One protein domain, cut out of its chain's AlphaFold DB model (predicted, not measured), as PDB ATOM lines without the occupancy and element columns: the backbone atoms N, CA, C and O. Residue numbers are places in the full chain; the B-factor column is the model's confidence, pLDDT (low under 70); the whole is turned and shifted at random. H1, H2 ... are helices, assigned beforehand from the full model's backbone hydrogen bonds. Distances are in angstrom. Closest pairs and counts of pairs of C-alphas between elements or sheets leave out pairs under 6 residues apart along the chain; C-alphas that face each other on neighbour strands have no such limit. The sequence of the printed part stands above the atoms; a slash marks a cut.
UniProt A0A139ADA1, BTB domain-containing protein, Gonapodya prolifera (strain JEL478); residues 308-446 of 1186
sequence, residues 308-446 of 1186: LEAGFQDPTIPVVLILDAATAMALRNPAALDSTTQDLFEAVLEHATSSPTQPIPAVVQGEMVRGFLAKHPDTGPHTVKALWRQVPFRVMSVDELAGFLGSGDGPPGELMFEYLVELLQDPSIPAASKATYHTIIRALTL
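AT A GLANCE: This is residues 308 to 446 of the 1186 residues of the protein "BTB domain-containing protein" of Gonapodya prolifera (strain JEL478) (UniProt A0A139ADA1). Six roughly aligned helices make an elongated body: the longest, H8, stands at one end, then come H6 and H7, then H4 and H5, then H3. Beyond H3, H2 crosses it nearly at a right angle, and the short H1 packs on H2 at the far end. The printed part has 139 residues with eight named helices, H1 to H8 in order along the chain, and no named strand; its class is all helix. It is compact, with a radius of gyration of the C-alphas of 16.0 A, and spans 51 by 33 by 23 A.

HOW THE PARTS SIT: Start at H8, residues 431 to 446. It forms a helical hairpin with H7, residues 413 to 425: they touch, closest at the C-alphas of Leu 424 and Lys 434, 6.1 A, at a shallow tilt of 26 degrees, opposite ways. With residues 433 to 440 alone, H8 also touches H6, residues 398 to 406; the closest C-alphas are those of Val 398 and Ser 433, 6.9 A. H6 and H7 are apart. Look next at Leu 415, the one residue with which H7 touches the hub, H5, residues 381 to 390. They only just touch, with 3 pairs of C-alphas within 8 A, the closest being Lys 385 and Leu 415 at 7.3 A. H5, H4, residues 362 to 375, and H3, residues 342 to 354, form an up and down bundle, each running against the one before it. H4 and H5 are a helical hairpin, with closest C-alphas Val 369 and Leu 387 at 6.7 A; H3 touches H5 at Glu 350 and Gln 390, their closest C-alphas, 6.8 A. Residues 323 to 327 of H2, residues 319 to 330, touch residues 347 to 352 of H3, about perpendicular at 87 degrees, closest at the C-alphas of Leu 323 and Val 348, 5.4 A. H1, residues 308 to 312, touches H2, closest at the C-alphas of Leu 308 and Ile 322, 5.9 A. Each O i to N i+4 pair is within hydrogen-bond range in H1, H2, H3, H4, H6, H7 and H8; in H5, 5 of 6 are.

IN THESE COORDINATES: Find C-alpha 431 at (-15.266, -18.727, -18.234); from there H8 runs 22.4 A to C-alpha 446 at (-11.559, -38.138, -7.744). H7 measures 18.4 A, H4 20.4 A, H3 18.1 A and H2 16.3 A. H1 begins at C-alpha 308, (12.641, -9.444, 15.154).

THE WHOLE: The C-alphas farthest apart are those of Thr 316 and Leu 446, 52.8 A. The link from H2 to H3, 11 residues, is long. The printed part has no cut, and no printed residue is under 70 in pLDDT.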
ATOM      1  N   LEU A 308      14.027  -9.789  15.493       95.62
ATOM      2  CA  LEU A 308      12.641  -9.444  15.154       95.62
ATOM      3  C   LEU A 308      11.642 -10.128  16.100       95.62
ATOM      4  O   LEU A 308      10.695  -9.491  16.549       95.62
ATOM      5  N   GLU A 309      11.877 -11.388  16.459       95.62
ATOM      6  CA  GLU A 309      11.054 -12.145  17.408       95.62
ATOM      7  C   GLU A 309      11.172 -11.633  18.849       95.62
ATOM      8  O   GLU A 309      10.156 -11.380  19.498       95.62
ATOM      9  N   ALA A 310      12.392 -11.387  19.334       93.50
ATOM     10  CA  ALA A 310      12.615 -10.748  20.630       93.50
ATOM     11  C   ALA A 310      12.018  -9.332  20.681       93.50
ATOM     12  O   ALA A 310      11.578  -8.889  21.741       93.50
ATOM     13  N   GLY A 311      11.978  -8.628  19.545       93.88
ATOM     14  CA  GLY A 311      11.316  -7.335  19.418       93.88
ATOM     15  C   GLY A 311       9.792  -7.420  19.388       93.88
ATOM     16  O   GLY A 311       9.133  -6.585  19.994       93.88
ATOM     17  N   PHE A 312       9.219  -8.437  18.740       96.50
ATOM     18  CA  PHE A 312       7.771  -8.686  18.717       96.50
ATOM     19  C   PHE A 312       7.213  -8.987  20.117       96.50
ATOM     20  O   PHE A 312       6.077  -8.636  20.426       96.50
ATOM     21  N   GLN A 313       8.036  -9.590  20.979       95.19
ATOM     22  CA  GLN A 313       7.720  -9.862  22.385       95.19
ATOM     23  C   GLN A 313       7.976  -8.660  23.323       95.19
ATOM     24  O   GLN A 313       7.524  -8.686  24.470       95.19
ATOM     25  N   ASP A 314       8.677  -7.610  22.875       93.62
ATOM     26  CA  ASP A 314       9.011  -6.430  23.685       93.62
ATOM     27  C   ASP A 314       7.970  -5.304  23.467       93.62
ATOM     28  O   ASP A 314       7.934  -4.673  22.407       93.62
ATOM     29  N   PRO A 315       7.126  -4.982  24.471       92.12
ATOM     30  CA  PRO A 315       6.044  -4.004  24.328       92.12
ATOM     31  C   PRO A 315       6.530  -2.549  24.203       92.12
ATOM     32  O   PRO A 315       5.705  -1.642  24.070       92.12
ATOM     33  N   THR A 316       7.842  -2.290  24.268       91.62
ATOM     34  CA  THR A 316       8.423  -0.961  24.020       91.62
ATOM     35  C   THR A 316       8.658  -0.674  22.535       91.62
ATOM     36  O   THR A 316       8.944   0.477  22.186       91.62
ATOM     37  N   ILE A 317       8.529  -1.680  21.659       94.38
ATOM     38  CA  ILE A 317       8.836  -1.575  20.228       94.38
ATOM     39  C   ILE A 317       7.542  -1.483  19.396       94.38
ATOM     40  O   ILE A 317       6.619  -2.275  19.594       94.38
ATOM     41  N   PRO A 318       7.430  -0.544  18.434       95.19
ATOM     42  CA  PRO A 318       6.286  -0.478  17.532       95.19
ATOM     43  C   PRO A 318       6.199  -1.728  16.643       95.19
ATOM     44  O   PRO A 318       6.907  -1.838  15.644       95.19
ATOM     45  N   VAL A 319       5.280  -2.638  16.982       95.44
ATOM     46  CA  VAL A 319       5.035  -3.920  16.287       95.44
ATOM     47  C   VAL A 319       4.970  -3.767  14.761       95.44
ATOM     48  O   VAL A 319       5.545  -4.577  14.044       95.44
ATOM     49  N   VAL A 320       4.363  -2.691  14.249       94.56
ATOM     50  CA  VAL A 320       4.273  -2.403  12.803       94.56
ATOM     51  C   VAL A 320       5.647  -2.369  12.115       94.56
ATOM     52  O   VAL A 320       5.774  -2.888  11.013       94.56
ATOM     53  N   LEU A 321       6.688  -1.825  12.761       94.56
ATOM     54  CA  LEU A 321       8.043  -1.750  12.190       94.56
ATOM     55  C   LEU A 321       8.715  -3.128  12.114       94.56
ATOM     56  O   LEU A 321       9.451  -3.412  11.169       94.56
ATOM     57  N   ILE A 322       8.432  -3.992  13.092       95.75
ATOM     58  CA  ILE A 322       8.898  -5.383  13.129       95.75
ATOM     59  C   ILE A 322       8.188  -6.203  12.047       95.75
ATOM     60  O   ILE A 322       8.844  -6.935  11.308       95.75
ATOM     61  N   LEU A 323       6.868  -6.037  11.905       95.69
ATOM     62  CA  LEU A 323       6.083  -6.720  10.876       95.69
ATOM     63  C   LEU A 323       6.469  -6.248   9.466       95.69
ATOM     64  O   LEU A 323       6.726  -7.094   8.619       95.69
ATOM     65  N   ASP A 324       6.636  -4.942   9.223       94.50
ATOM     66  CA  ASP A 324       7.169  -4.415   7.952       94.50
ATOM     67  C   ASP A 324       8.548  -5.018   7.615       94.50
ATOM     68  O   ASP A 324       8.821  -5.361   6.460       94.50
ATOM     69  N   ALA A 325       9.427  -5.178   8.609       94.31
ATOM     70  CA  ALA A 325      10.754  -5.759   8.421       94.31
ATOM     71  C   ALA A 325      10.715  -7.272   8.145       94.31
ATOM     72  O   ALA A 325      11.417  -7.743   7.248       94.31
ATOM     73  N   ALA A 326       9.873  -8.026   8.854       95.50
ATOM     74  CA  ALA A 326       9.678  -9.457   8.635       95.50
ATOM     75  C   ALA A 326       8.967  -9.748   7.297       95.50
ATOM     76  O   ALA A 326       9.393 -10.633   6.555       95.50
ATOM     77  N   THR A 327       7.971  -8.942   6.914       95.12
ATOM     78  CA  THR A 327       7.366  -8.925   5.570       95.12
ATOM     79  C   THR A 327       8.431  -8.672   4.495       95.12
ATOM     80  O   THR A 327       8.514  -9.416   3.516       95.12
ATOM     81  N   ALA A 328       9.314  -7.687   4.692       93.88
ATOM     82  CA  ALA A 328      10.419  -7.401   3.774       93.88
ATOM     83  C   ALA A 328      11.524  -8.480   3.761       93.88
ATOM     84  O   ALA A 328      12.250  -8.593   2.768       93.88
ATOM     85  N   MET A 329      11.661  -9.277   4.828       94.69
ATOM     86  CA  MET A 329      12.536 -10.452   4.880       94.69
ATOM     87  C   MET A 329      11.931 -11.617   4.083       94.69
ATOM     88  O   MET A 329      12.598 -12.158   3.200       94.69
ATOM     89  N   ALA A 330      10.655 -11.937   4.315       94.38
ATOM     90  CA  ALA A 330       9.927 -12.990   3.607       94.38
ATOM     91  C   ALA A 330       9.844 -12.742   2.089       94.38
ATOM     92  O   ALA A 330      10.034 -13.661   1.297       94.38
ATOM     93  N   LEU A 331       9.672 -11.480   1.672       94.25
ATOM     94  CA  LEU A 331       9.738 -11.058   0.263       94.25
ATOM     95  C   LEU A 331      11.085 -11.343  -0.425       94.25
ATOM     96  O   LEU A 331      11.141 -11.380  -1.653       94.25
ATOM     97  N   ARG A 332      12.174 -11.502   0.339       94.50
ATOM     98  CA  ARG A 332      13.517 -11.823  -0.179       94.50
ATOM     99  C   ARG A 332      13.827 -13.314  -0.101       94.50
ATOM    100  O   ARG A 332      14.530 -13.831  -0.962       94.50
ATOM    101  N   ASN A 333      13.343 -13.975   0.945       95.81
ATOM    102  CA  ASN A 333      13.475 -15.408   1.163       95.81
ATOM    103  C   ASN A 333      12.243 -15.901   1.947       95.81
ATOM    104  O   ASN A 333      12.188 -15.669   3.157       95.81
ATOM    105  N   PRO A 334      11.283 -16.595   1.308       94.81
ATOM    106  CA  PRO A 334      10.071 -17.076   1.979       94.81
ATOM    107  C   PRO A 334      10.402 -17.995   3.162       94.81
ATOM    108  O   PRO A 334       9.824 -17.862   4.238       94.81
ATOM    109  N   ALA A 335      11.424 -18.840   2.985       95.50
ATOM    110  CA  ALA A 335      11.910 -19.788   3.983       95.50
ATOM    111  C   ALA A 335      12.680 -19.137   5.151       95.50
ATOM    112  O   ALA A 335      13.181 -19.835   6.030       95.50
ATOM    113  N   ALA A 336      12.812 -17.804   5.187       95.50
ATOM    114  CA  ALA A 336      13.409 -17.111   6.326       95.50
ATOM    115  C   ALA A 336      12.501 -17.116   7.566       95.50
ATOM    116  O   ALA A 336      13.018 -16.998   8.671       95.50
ATOM    117  N   LEU A 337      11.177 -17.266   7.404       95.50
ATOM    118  CA  LEU A 337      10.239 -17.343   8.533       95.50
ATOM    119  C   LEU A 337       9.950 -18.777   9.008       95.50
ATOM    120  O   LEU A 337       9.248 -18.951  10.000       95.50
ATOM    121  N   ASP A 338      10.507 -19.792   8.339       94.94
ATOM    122  CA  ASP A 338      10.265 -21.222   8.590       94.94
ATOM    123  C   ASP A 338      10.523 -21.668  10.041       94.94
ATOM    124  O   ASP A 338      10.056 -22.728  10.440       94.94
ATOM    125  N   SER A 339      11.286 -20.898  10.822       94.56
ATOM    126  CA  SER A 339      11.616 -21.185  12.224       94.56
ATOM    127  C   SER A 339      11.205 -20.065  13.188       94.56
ATOM    128  O   SER A 339      11.913 -19.812  14.162       94.56
ATOM    129  N   THR A 340      10.121 -19.348  12.887       96.25
ATOM    130  CA  THR A 340       9.509 -18.362  13.800       96.25
ATOM    131  C   THR A 340       8.573 -19.023  14.812       96.25
ATOM    132  O   THR A 340       8.088 -20.138  14.622       96.25
ATOM    133  N   THR A 341       8.255 -18.310  15.888       96.38
ATOM    134  CA  THR A 341       7.040 -18.557  16.669       96.38
ATOM    135  C   THR A 341       5.787 -18.347  15.817       96.38
ATOM    136  O   THR A 341       5.713 -17.447  14.978       96.38
ATOM    137  N   GLN A 342       4.770 -19.174  16.074       95.94
ATOM    138  CA  GLN A 342       3.470 -19.126  15.398       95.94
ATOM    139  C   GLN A 342       2.832 -17.728  15.468       95.94
ATOM    140  O   GLN A 342       2.309 -17.253  14.464       95.94
ATOM    141  N   ASP A 343       2.933 -17.048  16.613       96.38
ATOM    142  CA  ASP A 343       2.346 -15.721  16.835       96.38
ATOM    143  C   ASP A 343       2.955 -14.651  15.908       96.38
ATOM    144  O   ASP A 343       2.228 -13.846  15.323       96.38
ATOM    145  N   LEU A 344       4.284 -14.667  15.724       96.56
ATOM    146  CA  LEU A 344       4.962 -13.785  14.771       96.56
ATOM    147  C   LEU A 344       4.611 -14.174  13.329       96.56
ATOM    148  O   LEU A 344       4.353 -13.296  12.509       96.56
ATOM    149  N   PHE A 345       4.569 -15.471  13.011       97.50
ATOM    150  CA  PHE A 345       4.217 -15.941  11.670       97.50
ATOM    151  C   PHE A 345       2.799 -15.511  11.253       97.50
ATOM    152  O   PHE A 345       2.613 -14.960  10.166       97.50
ATOM    153  N   GLU A 346       1.810 -15.706  12.133       96.31
ATOM    154  CA  GLU A 346       0.422 -15.276  11.925       96.31
ATOM    155  C   GLU A 346       0.322 -13.755  11.761       96.31
ATOM    156  O   GLU A 346      -0.299 -13.288  10.805       96.31
ATOM    157  N   ALA A 347       0.988 -12.977  12.622       96.69
ATOM    158  CA  ALA A 347       0.973 -11.518  12.537       96.69
ATOM    159  C   ALA A 347       1.648 -10.983  11.259       96.69
ATOM    160  O   ALA A 347       1.178 -10.005  10.675       96.69
ATOM    161  N   VAL A 348       2.724 -11.620  10.781       96.69
ATOM    162  CA  VAL A 348       3.391 -11.231   9.526       96.69
ATOM    163  C   VAL A 348       2.546 -11.594   8.305       96.69
ATOM    164  O   VAL A 348       2.555 -10.843   7.332       96.69
ATOM    165  N   LEU A 349       1.785 -12.690   8.345       95.88
ATOM    166  CA  LEU A 349       0.882 -13.093   7.262       95.88
ATOM    167  C   LEU A 349      -0.387 -12.210   7.208       95.88
ATOM    168  O   LEU A 349      -0.797 -11.778   6.124       95.88
ATOM    169  N   GLU A 350      -0.945 -11.827   8.362       95.19
ATOM    170  CA  GLU A 350      -2.044 -10.852   8.455       95.19
ATOM    171  C   GLU A 350      -1.588  -9.445   8.019       95.19
ATOM    172  O   GLU A 350      -2.288  -8.755   7.271       95.19
ATOM    173  N   HIS A 351      -0.376  -9.025   8.398       94.56
ATOM    174  CA  HIS A 351       0.199  -7.751   7.950       94.56
ATOM    175  C   HIS A 351       0.541  -7.765   6.454       94.56
ATOM    176  O   HIS A 351       0.214  -6.819   5.743       94.56
ATOM    177  N   ALA A 352       1.097  -8.859   5.928       92.62
ATOM    178  CA  ALA A 352       1.396  -9.036   4.501       92.62
ATOM    179  C   ALA A 352       0.156  -9.009   3.586       92.62
ATOM    180  O   ALA A 352       0.276  -8.699   2.397       92.62
ATOM    181  N   THR A 353      -1.019  -9.349   4.126       90.50
ATOM    182  CA  THR A 353      -2.312  -9.295   3.422       90.50
ATOM    183  C   THR A 353      -3.052  -7.972   3.627       90.50
ATOM    184  O   THR A 353      -3.804  -7.562   2.741       90.50
ATOM    185  N   SER A 354      -2.816  -7.284   4.748       90.56
ATOM    186  CA  SER A 354      -3.465  -6.011   5.099       90.56
ATOM    187  C   SER A 354      -2.676  -4.762   4.684       90.56
ATOM    188  O   SER A 354      -3.267  -3.694   4.508       90.56
ATOM    189  N   SER A 355      -1.352  -4.863   4.535       84.44
ATOM    190  CA  SER A 355      -0.468  -3.718   4.302       84.44
ATOM    191  C   SER A 355      -0.539  -3.210   2.852       84.44
ATOM    192  O   SER A 355      -0.219  -3.947   1.914       84.44
ATOM    193  N   PRO A 356      -0.903  -1.931   2.623       76.06
ATOM    194  CA  PRO A 356      -1.004  -1.365   1.280       76.06
ATOM    195  C   PRO A 356       0.351  -0.934   0.694       76.06
ATOM    196  O   PRO A 356       0.403  -0.535  -0.469       76.06
ATOM    197  N   THR A 357       1.436  -0.947   1.477       79.44
ATOM    198  CA  THR A 357       2.750  -0.427   1.059       79.44
ATOM    199  C   THR A 357       3.584  -1.465   0.311       79.44
ATOM    200  O   THR A 357       4.226  -1.116  -0.680       79.44
ATOM    201  N   GLN A 358       3.573  -2.726   0.761       77.69
ATOM    202  CA  GLN A 358       4.272  -3.859   0.135       77.69
ATOM    203  C   GLN A 358       3.462  -5.167   0.287       77.69
ATOM    204  O   GLN A 358       3.840  -6.029   1.080       77.69
ATOM    205  N   PRO A 359       2.354  -5.344  -0.461       86.44
ATOM    206  CA  PRO A 359       1.588  -6.588  -0.429       86.44
ATOM    207  C   PRO A 359       2.432  -7.759  -0.954       86.44
ATOM    208  O   PRO A 359       2.959  -7.703  -2.069       86.44
ATOM    209  N   ILE A 360       2.546  -8.837  -0.172       91.06
ATOM    210  CA  ILE A 360       3.280 -10.037  -0.605       91.06
ATOM    211  C   ILE A 360       2.476 -10.759  -1.704       91.06
ATOM    212  O   ILE A 360       1.281 -10.992  -1.503       91.06
ATOM    213  N   PRO A 361       3.086 -11.166  -2.839       94.00
ATOM    214  CA  PRO A 361       2.407 -11.968  -3.858       94.00
ATOM    215  C   PRO A 361       1.795 -13.248  -3.276       94.00
ATOM    216  O   PRO A 361       2.440 -13.943  -2.493       94.00
ATOM    217  N   ALA A 362       0.576 -13.599  -3.694       92.75
ATOM    218  CA  ALA A 362      -0.171 -14.729  -3.130       92.75
ATOM    219  C   ALA A 362       0.620 -16.052  -3.144       92.75
ATOM    220  O   ALA A 362       0.549 -16.817  -2.185       92.75
ATOM    221  N   VAL A 363       1.407 -16.298  -4.201       93.25
ATOM    222  CA  VAL A 363       2.292 -17.470  -4.330       93.25
ATOM    223  C   VAL A 363       3.323 -17.523  -3.205       93.25
ATOM    224  O   VAL A 363       3.426 -18.542  -2.531       93.25
ATOM    225  N   VAL A 364       4.012 -16.408  -2.949       94.50
ATOM    226  CA  VAL A 364       5.023 -16.292  -1.888       94.50
ATOM    227  C   VAL A 364       4.391 -16.499  -0.510       94.50
ATOM    228  O   VAL A 364       4.953 -17.220   0.305       94.50
ATOM    229  N   GLN A 365       3.191 -15.959  -0.268       94.50
ATOM    230  CA  GLN A 365       2.453 -16.232   0.974       94.50
ATOM    231  C   GLN A 365       2.133 -17.723   1.142       94.50
ATOM    232  O   GLN A 365       2.265 -18.270   2.234       94.50
ATOM    233  N   GLY A 366       1.752 -18.405   0.057       93.81
ATOM    234  CA  GLY A 366       1.567 -19.853   0.068       93.81
ATOM    235  C   GLY A 366       2.864 -20.602   0.388       93.81
ATOM    236  O   GLY A 366       2.859 -21.503   1.225       93.81
ATOM    237  N   GLU A 367       3.980 -20.222  -0.236       94.19
ATOM    238  CA  GLU A 367       5.297 -20.820   0.023       94.19
ATOM    239  C   GLU A 367       5.751 -20.622   1.476       94.19
ATOM    240  O   GLU A 367       6.219 -21.585   2.081       94.19
ATOM    241  N   MET A 368       5.525 -19.439   2.062       95.69
ATOM    242  CA  MET A 368       5.754 -19.172   3.491       95.69
ATOM    243  C   MET A 368       4.943 -20.132   4.374       95.69
ATOM    244  O   MET A 368       5.504 -20.777   5.255       95.69
ATOM    245  N   VAL A 369       3.628 -20.267   4.136       96.31
ATOM    246  CA  VAL A 369       2.763 -21.162   4.934       96.31
ATOM    247  C   VAL A 369       3.195 -22.623   4.785       96.31
ATOM    248  O   VAL A 369       3.202 -23.365   5.765       96.31
ATOM    249  N   ARG A 370       3.612 -23.043   3.585       94.25
ATOM    250  CA  ARG A 370       4.125 -24.398   3.340       94.25
ATOM    251  C   ARG A 370       5.450 -24.664   4.063       94.25
ATOM    252  O   ARG A 370       5.590 -25.727   4.661       94.25
ATOM    253  N   GLY A 371       6.399 -23.728   4.013       95.19
ATOM    254  CA  GLY A 371       7.698 -23.846   4.684       95.19
ATOM    255  C   GLY A 371       7.556 -23.920   6.205       95.19
ATOM    256  O   GLY A 371       8.017 -24.882   6.825       95.19
ATOM    257  N   PHE A 372       6.782 -22.997   6.784       96.81
ATOM    258  CA  PHE A 372       6.435 -22.991   8.204       96.81
ATOM    259  C   PHE A 372       5.780 -24.309   8.650       96.81
ATOM    260  O   PHE A 372       6.264 -24.970   9.569       96.81
ATOM    261  N   LEU A 373       4.727 -24.771   7.963       95.69
ATOM    262  CA  LEU A 373       4.046 -26.021   8.327       95.69
ATOM    263  C   LEU A 373       4.931 -27.270   8.169       95.69
ATOM    264  O   LEU A 373       4.751 -28.238   8.908       95.69
ATOM    265  N   ALA A 374       5.911 -27.254   7.261       94.81
ATOM    266  CA  ALA A 374       6.890 -28.334   7.121       94.81
ATOM    267  C   ALA A 374       7.924 -28.377   8.267       94.81
ATOM    268  O   ALA A 374       8.528 -29.425   8.504       94.81
ATOM    269  N   LYS A 375       8.132 -27.265   8.990       96.00
ATOM    270  CA  LYS A 375       8.967 -27.202  10.206       96.00
ATOM    271  C   LYS A 375       8.184 -27.391  11.499       96.00
ATOM    272  O   LYS A 375       8.744 -27.921  12.455       96.00
ATOM    273  N   HIS A 376       6.913 -26.998  11.516       96.00
ATOM    274  CA  HIS A 376       6.031 -27.034  12.681       96.00
ATOM    275  C   HIS A 376       4.894 -28.068  12.492       96.00
ATOM    276  O   HIS A 376       3.723 -27.685  12.425       96.00
ATOM    277  N   PRO A 377       5.191 -29.384  12.416       95.00
ATOM    278  CA  PRO A 377       4.187 -30.426  12.163       95.00
ATOM    279  C   PRO A 377       3.170 -30.593  13.304       95.00
ATOM    280  O   PRO A 377       2.085 -31.119  13.077       95.00
ATOM    281  N   ASP A 378       3.498 -30.121  14.510       94.56
ATOM    282  CA  ASP A 378       2.601 -30.107  15.673       94.56
ATOM    283  C   ASP A 378       1.535 -28.990  15.604       94.56
ATOM    284  O   ASP A 378       0.674 -28.892  16.483       94.56
ATOM    285  N   THR A 379       1.560 -28.149  14.559       94.88
ATOM    286  CA  THR A 379       0.561 -27.093  14.327       94.88
ATOM    287  C   THR A 379      -0.837 -27.702  14.219       94.88
ATOM    288  O   THR A 379      -1.141 -28.455  13.292       94.88
ATOM    289  N   GLY A 380      -1.720 -27.361  15.162       94.00
ATOM    290  CA  GLY A 380      -3.057 -27.949  15.241       94.00
ATOM    291  C   GLY A 380      -3.884 -27.726  13.963       94.00
ATOM    292  O   GLY A 380      -3.790 -26.664  13.344       94.00
ATOM    293  N   PRO A 381      -4.763 -28.669  13.564       91.38
ATOM    294  CA  PRO A 381      -5.464 -28.617  12.274       91.38
ATOM    295  C   PRO A 381      -6.366 -27.383  12.104       91.38
ATOM    296  O   PRO A 381      -6.636 -26.965  10.978       91.38
ATOM    297  N   HIS A 382      -6.801 -26.762  13.204       92.44
ATOM    298  CA  HIS A 382      -7.507 -25.480  13.178       92.44
ATOM    299  C   HIS A 382      -6.588 -24.309  12.795       92.44
ATOM    300  O   HIS A 382      -6.986 -23.505  11.957       92.44
ATOM    301  N   THR A 383      -5.360 -24.254  13.323       93.62
ATOM    302  CA  THR A 383      -4.331 -23.278  12.927       93.62
ATOM    303  C   THR A 383      -3.893 -23.502  11.484       93.62
ATOM    304  O   THR A 383      -3.883 -22.557  10.703       93.62
ATOM    305  N   VAL A 384      -3.655 -24.757  11.071       93.94
ATOM    306  CA  VAL A 384      -3.404 -25.101   9.656       93.94
ATOM    307  C   VAL A 384      -4.526 -24.553   8.765       93.94
ATOM    308  O   VAL A 384      -4.261 -23.916   7.746       93.94
ATOM    309  N   LYS A 385      -5.794 -24.744   9.162       92.12
ATOM    310  CA  LYS A 385      -6.950 -24.214   8.424       92.12
ATOM    311  C   LYS A 385      -7.070 -22.679   8.490       92.12
ATOM    312  O   LYS A 385      -7.657 -22.098   7.581       92.12
ATOM    313  N   ALA A 386      -6.526 -22.019   9.513       93.19
ATOM    314  CA  ALA A 386      -6.497 -20.560   9.632       93.19
ATOM    315  C   ALA A 386      -5.412 -19.929   8.743       93.19
ATOM    316  O   ALA A 386      -5.739 -19.076   7.920       93.19
ATOM    317  N   LEU A 387      -4.164 -20.404   8.828       94.56
ATOM    318  CA  LEU A 387      -3.031 -19.924   8.022       94.56
ATOM    319  C   LEU A 387      -3.333 -19.992   6.521       94.56
ATOM    320  O   LEU A 387      -3.242 -18.995   5.807       94.56
ATOM    321  N   TRP A 388      -3.812 -21.146   6.044       94.12
ATOM    322  CA  TRP A 388      -4.192 -21.310   4.640       94.12
ATOM    323  C   TRP A 388      -5.378 -20.437   4.201       94.12
ATOM    324  O   TRP A 388      -5.541 -20.218   3.007       94.12
ATOM    325  N   ARG A 389      -6.204 -19.914   5.120       92.88
ATOM    326  CA  ARG A 389      -7.290 -18.973   4.781       92.88
ATOM    327  C   ARG A 389      -6.829 -17.528   4.626       92.88
ATOM    328  O   ARG A 389      -7.563 -16.749   4.025       92.88
ATOM    329  N   GLN A 390      -5.651 -17.169   5.137       93.06
ATOM    330  CA  GLN A 390      -5.083 -15.836   4.928       93.06
ATOM    331  C   GLN A 390      -4.526 -15.687   3.500       93.06
ATOM    332  O   GLN A 390      -4.673 -14.629   2.893       93.06
ATOM    333  N   VAL A 391      -3.977 -16.767   2.921       93.94
ATOM    334  CA  VAL A 391      -3.414 -16.783   1.558       93.94
ATOM    335  C   VAL A 391      -4.486 -16.414   0.509       93.94
ATOM    336  O   VAL A 391      -5.461 -17.151   0.328       93.94
ATOM    337  N   PRO A 392      -4.332 -15.308  -0.249       90.94
ATOM    338  CA  PRO A 392      -5.357 -14.821  -1.167       90.94
ATOM    339  C   PRO A 392      -5.280 -15.537  -2.525       90.94
ATOM    340  O   PRO A 392      -5.004 -14.918  -3.554       90.94
ATOM    341  N   PHE A 393      -5.558 -16.847  -2.542       88.62
ATOM    342  CA  PHE A 393      -5.499 -17.718  -3.730       88.62
ATOM    343  C   PHE A 393      -6.235 -17.162  -4.967       88.62
ATOM    344  O   PHE A 393      -5.812 -17.424  -6.088       88.62
ATOM    345  N   ARG A 394      -7.281 -16.337  -4.795       87.19
ATOM    346  CA  ARG A 394      -7.996 -15.616  -5.874       87.19
ATOM    347  C   ARG A 394      -7.126 -14.688  -6.733       87.19
ATOM    348  O   ARG A 394      -7.571 -14.263  -7.791       87.19
ATOM    349  N   VAL A 395      -5.934 -14.326  -6.253       87.56
ATOM    350  CA  VAL A 395      -4.969 -13.460  -6.955       87.56
ATOM    351  C   VAL A 395      -3.883 -14.287  -7.665       87.56
ATOM    352  O   VAL A 395      -3.145 -13.742  -8.478       87.56
ATOM    353  N   MET A 396      -3.794 -15.598  -7.403       90.31
ATOM    354  CA  MET A 396      -2.922 -16.496  -8.167       90.31
ATOM    355  C   MET A 396      -3.494 -16.750  -9.564       90.31
ATOM    356  O   MET A 396      -4.706 -16.903  -9.747       90.31
ATOM    357  N   SER A 397      -2.610 -16.887 -10.547       90.62
ATOM    358  CA  SER A 397      -2.955 -17.493 -11.829       90.62
ATOM    359  C   SER A 397      -3.322 -18.973 -11.666       90.62
ATOM    360  O   SER A 397      -3.039 -19.629 -10.660       90.62
ATOM    361  N   VAL A 398      -3.966 -19.522 -12.695       85.25
ATOM    362  CA  VAL A 398      -4.395 -20.927 -12.719       85.25
ATOM    363  C   VAL A 398      -3.195 -21.882 -12.678       85.25
ATOM    364  O   VAL A 398      -3.279 -22.921 -12.026       85.25
ATOM    365  N   ASP A 399      -2.080 -21.518 -13.318       87.38
ATOM    366  CA  ASP A 399      -0.870 -22.342 -13.382       87.38
ATOM    367  C   ASP A 399      -0.090 -22.323 -12.059       87.38
ATOM    368  O   ASP A 399       0.356 -23.372 -11.596       87.38
ATOM    369  N   GLU A 400      -0.002 -21.165 -11.392       89.69
ATOM    370  CA  GLU A 400       0.548 -21.058 -10.032       89.69
ATOM    371  C   GLU A 400      -0.273 -21.901  -9.046       89.69
ATOM    372  O   GLU A 400       0.291 -22.696  -8.295       89.69
ATOM    373  N   LEU A 401      -1.608 -21.804  -9.100       88.19
ATOM    374  CA  LEU A 401      -2.502 -22.592  -8.247       88.19
ATOM    375  C   LEU A 401      -2.386 -24.103  -8.520       88.19
ATOM    376  O   LEU A 401      -2.412 -24.906  -7.587       88.19
ATOM    377  N   ALA A 402      -2.239 -24.500  -9.788       85.06
ATOM    378  CA  ALA A 402      -2.039 -25.893 -10.179       85.06
ATOM    379  C   ALA A 402      -0.673 -26.435  -9.725       85.06
ATOM    380  O   ALA A 402      -0.606 -27.555  -9.218       85.06
ATOM    381  N   GLY A 403       0.396 -25.640  -9.841       86.12
ATOM    382  CA  GLY A 403       1.713 -25.969  -9.290       86.12
ATOM    383  C   GLY A 403       1.670 -26.134  -7.770       86.12
ATOM    384  O   GLY A 403       2.202 -27.110  -7.237       86.12
ATOM    385  N   PHE A 404       0.944 -25.249  -7.082       83.12
ATOM    386  CA  PHE A 404       0.756 -25.314  -5.635       83.12
ATOM    387  C   PHE A 404       0.038 -26.604  -5.200       83.12
ATOM    388  O   PHE A 404       0.516 -27.328  -4.325       83.12
ATOM    389  N   LEU A 405      -1.072 -26.936  -5.867       83.50
ATOM    390  CA  LEU A 405      -1.858 -28.160  -5.652       83.50
ATOM    391  C   LEU A 405      -1.137 -29.455  -6.068       83.50
ATOM    392  O   LEU A 405      -1.494 -30.535  -5.593       83.50
ATOM    393  N   GLY A 406      -0.151 -29.358  -6.962       84.38
ATOM    394  CA  GLY A 406       0.712 -30.471  -7.358       84.38
ATOM    395  C   GLY A 406       1.740 -30.857  -6.290       84.38
ATOM    396  O   GLY A 406       2.232 -31.986  -6.302       84.38
ATOM    397  N   SER A 407       2.048 -29.956  -5.351       81.06
ATOM    398  CA  SER A 407       2.939 -30.246  -4.225       81.06
ATOM    399  C   SER A 407       2.255 -31.124  -3.165       81.06
ATOM    400  O   SER A 407       1.054 -31.012  -2.916       81.06
ATOM    401  N   GLY A 408       3.016 -32.032  -2.544       82.00
ATOM    402  CA  GLY A 408       2.486 -32.971  -1.544       82.00
ATOM    403  C   GLY A 408       2.016 -32.302  -0.248       82.00
ATOM    404  O   GLY A 408       1.134 -32.832   0.422       82.00
ATOM    405  N   ASP A 409       2.563 -31.124   0.045       83.06
ATOM    406  CA  ASP A 409       2.410 -30.377   1.300       83.06
ATOM    407  C   ASP A 409       1.500 -29.142   1.117       83.06
ATOM    408  O   ASP A 409       1.599 -28.147   1.836       83.06
ATOM    409  N   GLY A 410       0.639 -29.184   0.095       82.75
ATOM    410  CA  GLY A 410      -0.311 -28.121  -0.213       82.75
ATOM    411  C   GLY A 410      -1.459 -27.982   0.805       82.75
ATOM    412  O   GLY A 410      -1.652 -28.840   1.672       82.75
ATOM    413  N   PRO A 411      -2.267 -26.911   0.684       87.44
ATOM    414  CA  PRO A 411      -3.443 -26.667   1.520       87.44
ATOM    415  C   PRO A 411      -4.404 -27.871   1.586       87.44
ATOM    416  O   PRO A 411      -4.629 -28.531   0.565       87.44
ATOM    417  N   PRO A 412      -5.033 -28.139   2.753       86.44
ATOM    418  CA  PRO A 412      -5.981 -29.236   2.929       86.44
ATOM    419  C   PRO A 412      -7.051 -29.290   1.831       86.44
ATOM    420  O   PRO A 412      -7.665 -28.276   1.496       86.44
ATOM    421  N   GLY A 413      -7.330 -30.487   1.306       85.31
ATOM    422  CA  GLY A 413      -8.253 -30.666   0.176       85.31
ATOM    423  C   GLY A 413      -9.656 -30.093   0.413       85.31
ATOM    424  O   GLY A 413     -10.266 -29.574  -0.518       85.31
ATOM    425  N   GLU A 414     -10.137 -30.108   1.660       85.62
ATOM    426  CA  GLU A 414     -11.394 -29.462   2.060       85.62
ATOM    427  C   GLU A 414     -11.366 -27.939   1.888       85.62
ATOM    428  O   GLU A 414     -12.335 -27.365   1.402       85.62
ATOM    429  N   LEU A 415     -10.260 -27.282   2.261       84.88
ATOM    430  CA  LEU A 415     -10.079 -25.840   2.081       84.88
ATOM    431  C   LEU A 415     -10.020 -25.474   0.604       84.88
ATOM    432  O   LEU A 415     -10.637 -24.502   0.184       84.88
ATOM    433  N   MET A 416      -9.303 -26.266  -0.192       84.44
ATOM    434  CA  MET A 416      -9.209 -26.020  -1.628       84.44
ATOM    435  C   MET A 416     -10.534 -26.265  -2.337       84.44
ATOM    436  O   MET A 416     -10.865 -25.530  -3.262       84.44
ATOM    437  N   PHE A 417     -11.332 -27.231  -1.882       86.44
ATOM    438  CA  PHE A 417     -12.700 -27.400  -2.359       86.44
ATOM    439  C   PHE A 417     -13.594 -26.216  -1.953       86.44
ATOM    440  O   PHE A 417     -14.274 -25.662  -2.812       86.44
ATOM    441  N   GLU A 418     -13.545 -25.787  -0.686       87.06
ATOM    442  CA  GLU A 418     -14.251 -24.605  -0.159       87.06
ATOM    443  C   GLU A 418     -13.930 -23.351  -1.004       87.06
ATOM    444  O   GLU A 418     -14.839 -22.697  -1.515       87.06
ATOM    445  N   TYR A 419     -12.644 -23.099  -1.275       84.38
ATOM    446  CA  TYR A 419     -12.168 -21.938  -2.033       84.38
ATOM    447  C   TYR A 419     -12.457 -22.014  -3.542       84.38
ATOM    448  O   TYR A 419     -12.887 -21.035  -4.147       84.38
ATOM    449  N   LEU A 420     -12.258 -23.172  -4.185       86.06
ATOM    450  CA  LEU A 420     -12.557 -23.337  -5.616       86.06
ATOM    451  C   LEU A 420     -14.067 -23.248  -5.895       86.06
ATOM    452  O   LEU A 420     -14.467 -22.781  -6.962       86.06
ATOM    453  N   VAL A 421     -14.914 -23.649  -4.941       88.69
ATOM    454  CA  VAL A 421     -16.372 -23.460  -5.010       88.69
ATOM    455  C   VAL A 421     -16.765 -21.986  -4.843       88.69
ATOM    456  O   VAL A 421     -17.705 -21.546  -5.508       88.69
ATOM    457  N   GLU A 422     -16.052 -21.208  -4.025       86.94
ATOM    458  CA  GLU A 422     -16.233 -19.751  -3.920       86.94
ATOM    459  C   GLU A 422     -15.798 -19.033  -5.215       86.94
ATOM    460  O   GLU A 422     -16.585 -18.288  -5.801       86.94
ATOM    461  N   LEU A 423     -14.613 -19.352  -5.753       83.69
ATOM    462  CA  LEU A 423     -14.124 -18.834  -7.043       83.69
ATOM    463  C   LEU A 423     -15.098 -19.120  -8.200       83.69
ATOM    464  O   LEU A 423     -15.363 -18.257  -9.036       83.69
ATOM    465  N   LEU A 424     -15.673 -20.323  -8.269       88.00
ATOM    466  CA  LEU A 424     -16.651 -20.644  -9.314       88.00
ATOM    467  C   LEU A 424     -17.952 -19.836  -9.198       88.00
ATOM    468  O   LEU A 424     -18.597 -19.600 -10.226       88.00
ATOM    469  N   GLN A 425     -18.320 -19.379  -8.000       89.62
ATOM    470  CA  GLN A 425     -19.481 -18.511  -7.779       89.62
ATOM    471  C   GLN A 425     -19.202 -17.044  -8.137       89.62
ATOM    472  O   GLN A 425     -20.126 -16.355  -8.572       89.62
ATOM    473  N   ASP A 426     -17.954 -16.574  -8.044       84.12
ATOM    474  CA  ASP A 426     -17.578 -15.198  -8.393       84.12
ATOM    475  C   ASP A 426     -17.843 -14.899  -9.890       84.12
ATOM    476  O   ASP A 426     -17.266 -15.553 -10.768       84.12
ATOM    477  N   PRO A 427     -18.715 -13.932 -10.244       85.94
ATOM    478  CA  PRO A 427     -19.040 -13.618 -11.636       85.94
ATOM    479  C   PRO A 427     -17.913 -12.904 -12.403       85.94
ATOM    480  O   PRO A 427     -18.001 -12.816 -13.626       85.94
ATOM    481  N   SER A 428     -16.875 -12.396 -11.730       85.06
ATOM    482  CA  SER A 428     -15.751 -11.690 -12.363       85.06
ATOM    483  C   SER A 428     -14.750 -12.621 -13.058       85.06
ATOM    484  O   SER A 428     -14.033 -12.194 -13.964       85.06
ATOM    485  N   ILE A 429     -14.714 -13.902 -12.675       81.56
ATOM    486  CA  ILE A 429     -13.737 -14.868 -13.184       81.56
ATOM    487  C   ILE A 429     -14.081 -15.308 -14.621       81.56
ATOM    488  O   ILE A 429     -15.188 -15.809 -14.856       81.56
ATOM    489  N   PRO A 430     -13.134 -15.219 -15.583       85.25
ATOM    490  CA  PRO A 430     -13.347 -15.652 -16.962       85.25
ATOM    491  C   PRO A 430     -13.793 -17.114 -17.084       85.25
ATOM    492  O   PRO A 430     -13.262 -18.007 -16.422       85.25
ATOM    493  N   ALA A 431     -14.717 -17.385 -18.011       83.75
ATOM    494  CA  ALA A 431     -15.266 -18.727 -18.234       83.75
ATOM    495  C   ALA A 431     -14.196 -19.789 -18.573       83.75
ATOM    496  O   ALA A 431     -14.352 -20.951 -18.203       83.75
ATOM    497  N   ALA A 432     -13.091 -19.389 -19.216       80.75
ATOM    498  CA  ALA A 432     -11.940 -20.260 -19.459       80.75
ATOM    499  C   ALA A 432     -11.285 -20.723 -18.143       80.75
ATOM    500  O   ALA A 432     -11.134 -21.923 -17.923       80.75
ATOM    501  N   SER A 433     -10.996 -19.796 -17.222       81.31
ATOM    502  CA  SER A 433     -10.468 -20.118 -15.891       81.31
ATOM    503  C   SER A 433     -11.443 -20.994 -15.099       81.31
ATOM    504  O   SER A 433     -11.019 -21.957 -14.466       81.31
ATOM    505  N   LYS A 434     -12.759 -20.740 -15.201       83.44
ATOM    506  CA  LYS A 434     -13.784 -21.599 -14.579       83.44
ATOM    507  C   LYS A 434     -13.752 -23.037 -15.102       83.44
ATOM    508  O   LYS A 434     -13.900 -23.960 -14.305       83.44
ATOM    509  N   ALA A 435     -13.508 -23.260 -16.395       83.75
ATOM    510  CA  ALA A 435     -13.349 -24.612 -16.942       83.75
ATOM    511  C   ALA A 435     -12.129 -25.342 -16.341       83.75
ATOM    512  O   ALA A 435     -12.221 -26.527 -15.998       83.75
ATOM    513  N   THR A 436     -11.012 -24.640 -16.126       83.44
ATOM    514  CA  THR A 436      -9.841 -25.228 -15.458       83.44
ATOM    515  C   THR A 436     -10.085 -25.450 -13.964       83.44
ATOM    516  O   THR A 436      -9.785 -26.534 -13.472       83.44
ATOM    517  N   TYR A 437     -10.732 -24.523 -13.246       84.25
ATOM    518  CA  TYR A 437     -11.123 -24.737 -11.844       84.25
ATOM    519  C   TYR A 437     -12.092 -25.921 -11.683       84.25
ATOM    520  O   TYR A 437     -11.895 -26.744 -10.793       84.25
ATOM    521  N   HIS A 438     -13.069 -26.102 -12.580       84.62
ATOM    522  CA  HIS A 438     -13.899 -27.315 -12.617       84.62
ATOM    523  C   HIS A 438     -13.069 -28.591 -12.836       84.62
ATOM    524  O   HIS A 438     -13.360 -29.625 -12.232       84.62
ATOM    525  N   THR A 439     -12.027 -28.528 -13.668       85.81
ATOM    526  CA  THR A 439     -11.108 -29.654 -13.906       85.81
ATOM    527  C   THR A 439     -10.282 -29.972 -12.654       85.81
ATOM    528  O   THR A 439     -10.161 -31.140 -12.285       85.81
ATOM    529  N   ILE A 440      -9.808 -28.949 -11.938       82.25
ATOM    530  CA  ILE A 440      -9.090 -29.081 -10.662       82.25
ATOM    531  C   ILE A 440     -10.006 -29.658  -9.568       82.25
ATOM    532  O   ILE A 440      -9.626 -30.630  -8.917       82.25
ATOM    533  N   ILE A 441     -11.237 -29.154  -9.404       85.44
ATOM    534  CA  ILE A 441     -12.224 -29.734  -8.471       85.44
ATOM    535  C   ILE A 441     -12.490 -31.203  -8.811       85.44
ATOM    536  O   ILE A 441     -12.569 -32.041  -7.911       85.44
ATOM    537  N   ARG A 442     -12.603 -31.546 -10.100       85.06
ATOM    538  CA  ARG A 442     -12.802 -32.933 -10.538       85.06
ATOM    539  C   ARG A 442     -11.593 -33.817 -10.215       85.06
ATOM    540  O   ARG A 442     -11.787 -34.959  -9.819       85.06
ATOM    541  N   ALA A 443     -10.368 -33.304 -10.315       81.81
ATOM    542  CA  ALA A 443      -9.169 -34.021  -9.885       81.81
ATOM    543  C   ALA A 443      -9.116 -34.212  -8.355       81.81
ATOM    544  O   ALA A 443      -8.826 -35.313  -7.890       81.81
ATOM    545  N   LEU A 444      -9.459 -33.181  -7.572       79.12
ATOM    546  CA  LEU A 444      -9.503 -33.246  -6.105       79.12
ATOM    547  C   LEU A 444     -10.576 -34.222  -5.596       79.12
ATOM    548  O   LEU A 444     -10.297 -35.030  -4.717       79.12
ATOM    549  N   THR A 445     -11.776 -34.198  -6.179       82.12
ATOM    550  CA  THR A 445     -12.895 -35.086  -5.796       82.12
ATOM    551  C   THR A 445     -12.742 -36.530  -6.279       82.12
ATOM    552  O   THR A 445     -13.357 -37.424  -5.703       82.12
ATOM    553  N   LEU A 446     -11.913 -36.784  -7.299       80.88
ATOM    554  CA  LEU A 446     -11.559 -38.138  -7.744       80.88
ATOM    555  C   LEU A 446     -10.306 -38.703  -7.049       80.88
ATOM    556  O   LEU A 446      -9.978 -39.870  -7.269       80.88
TER     557      LEU A 446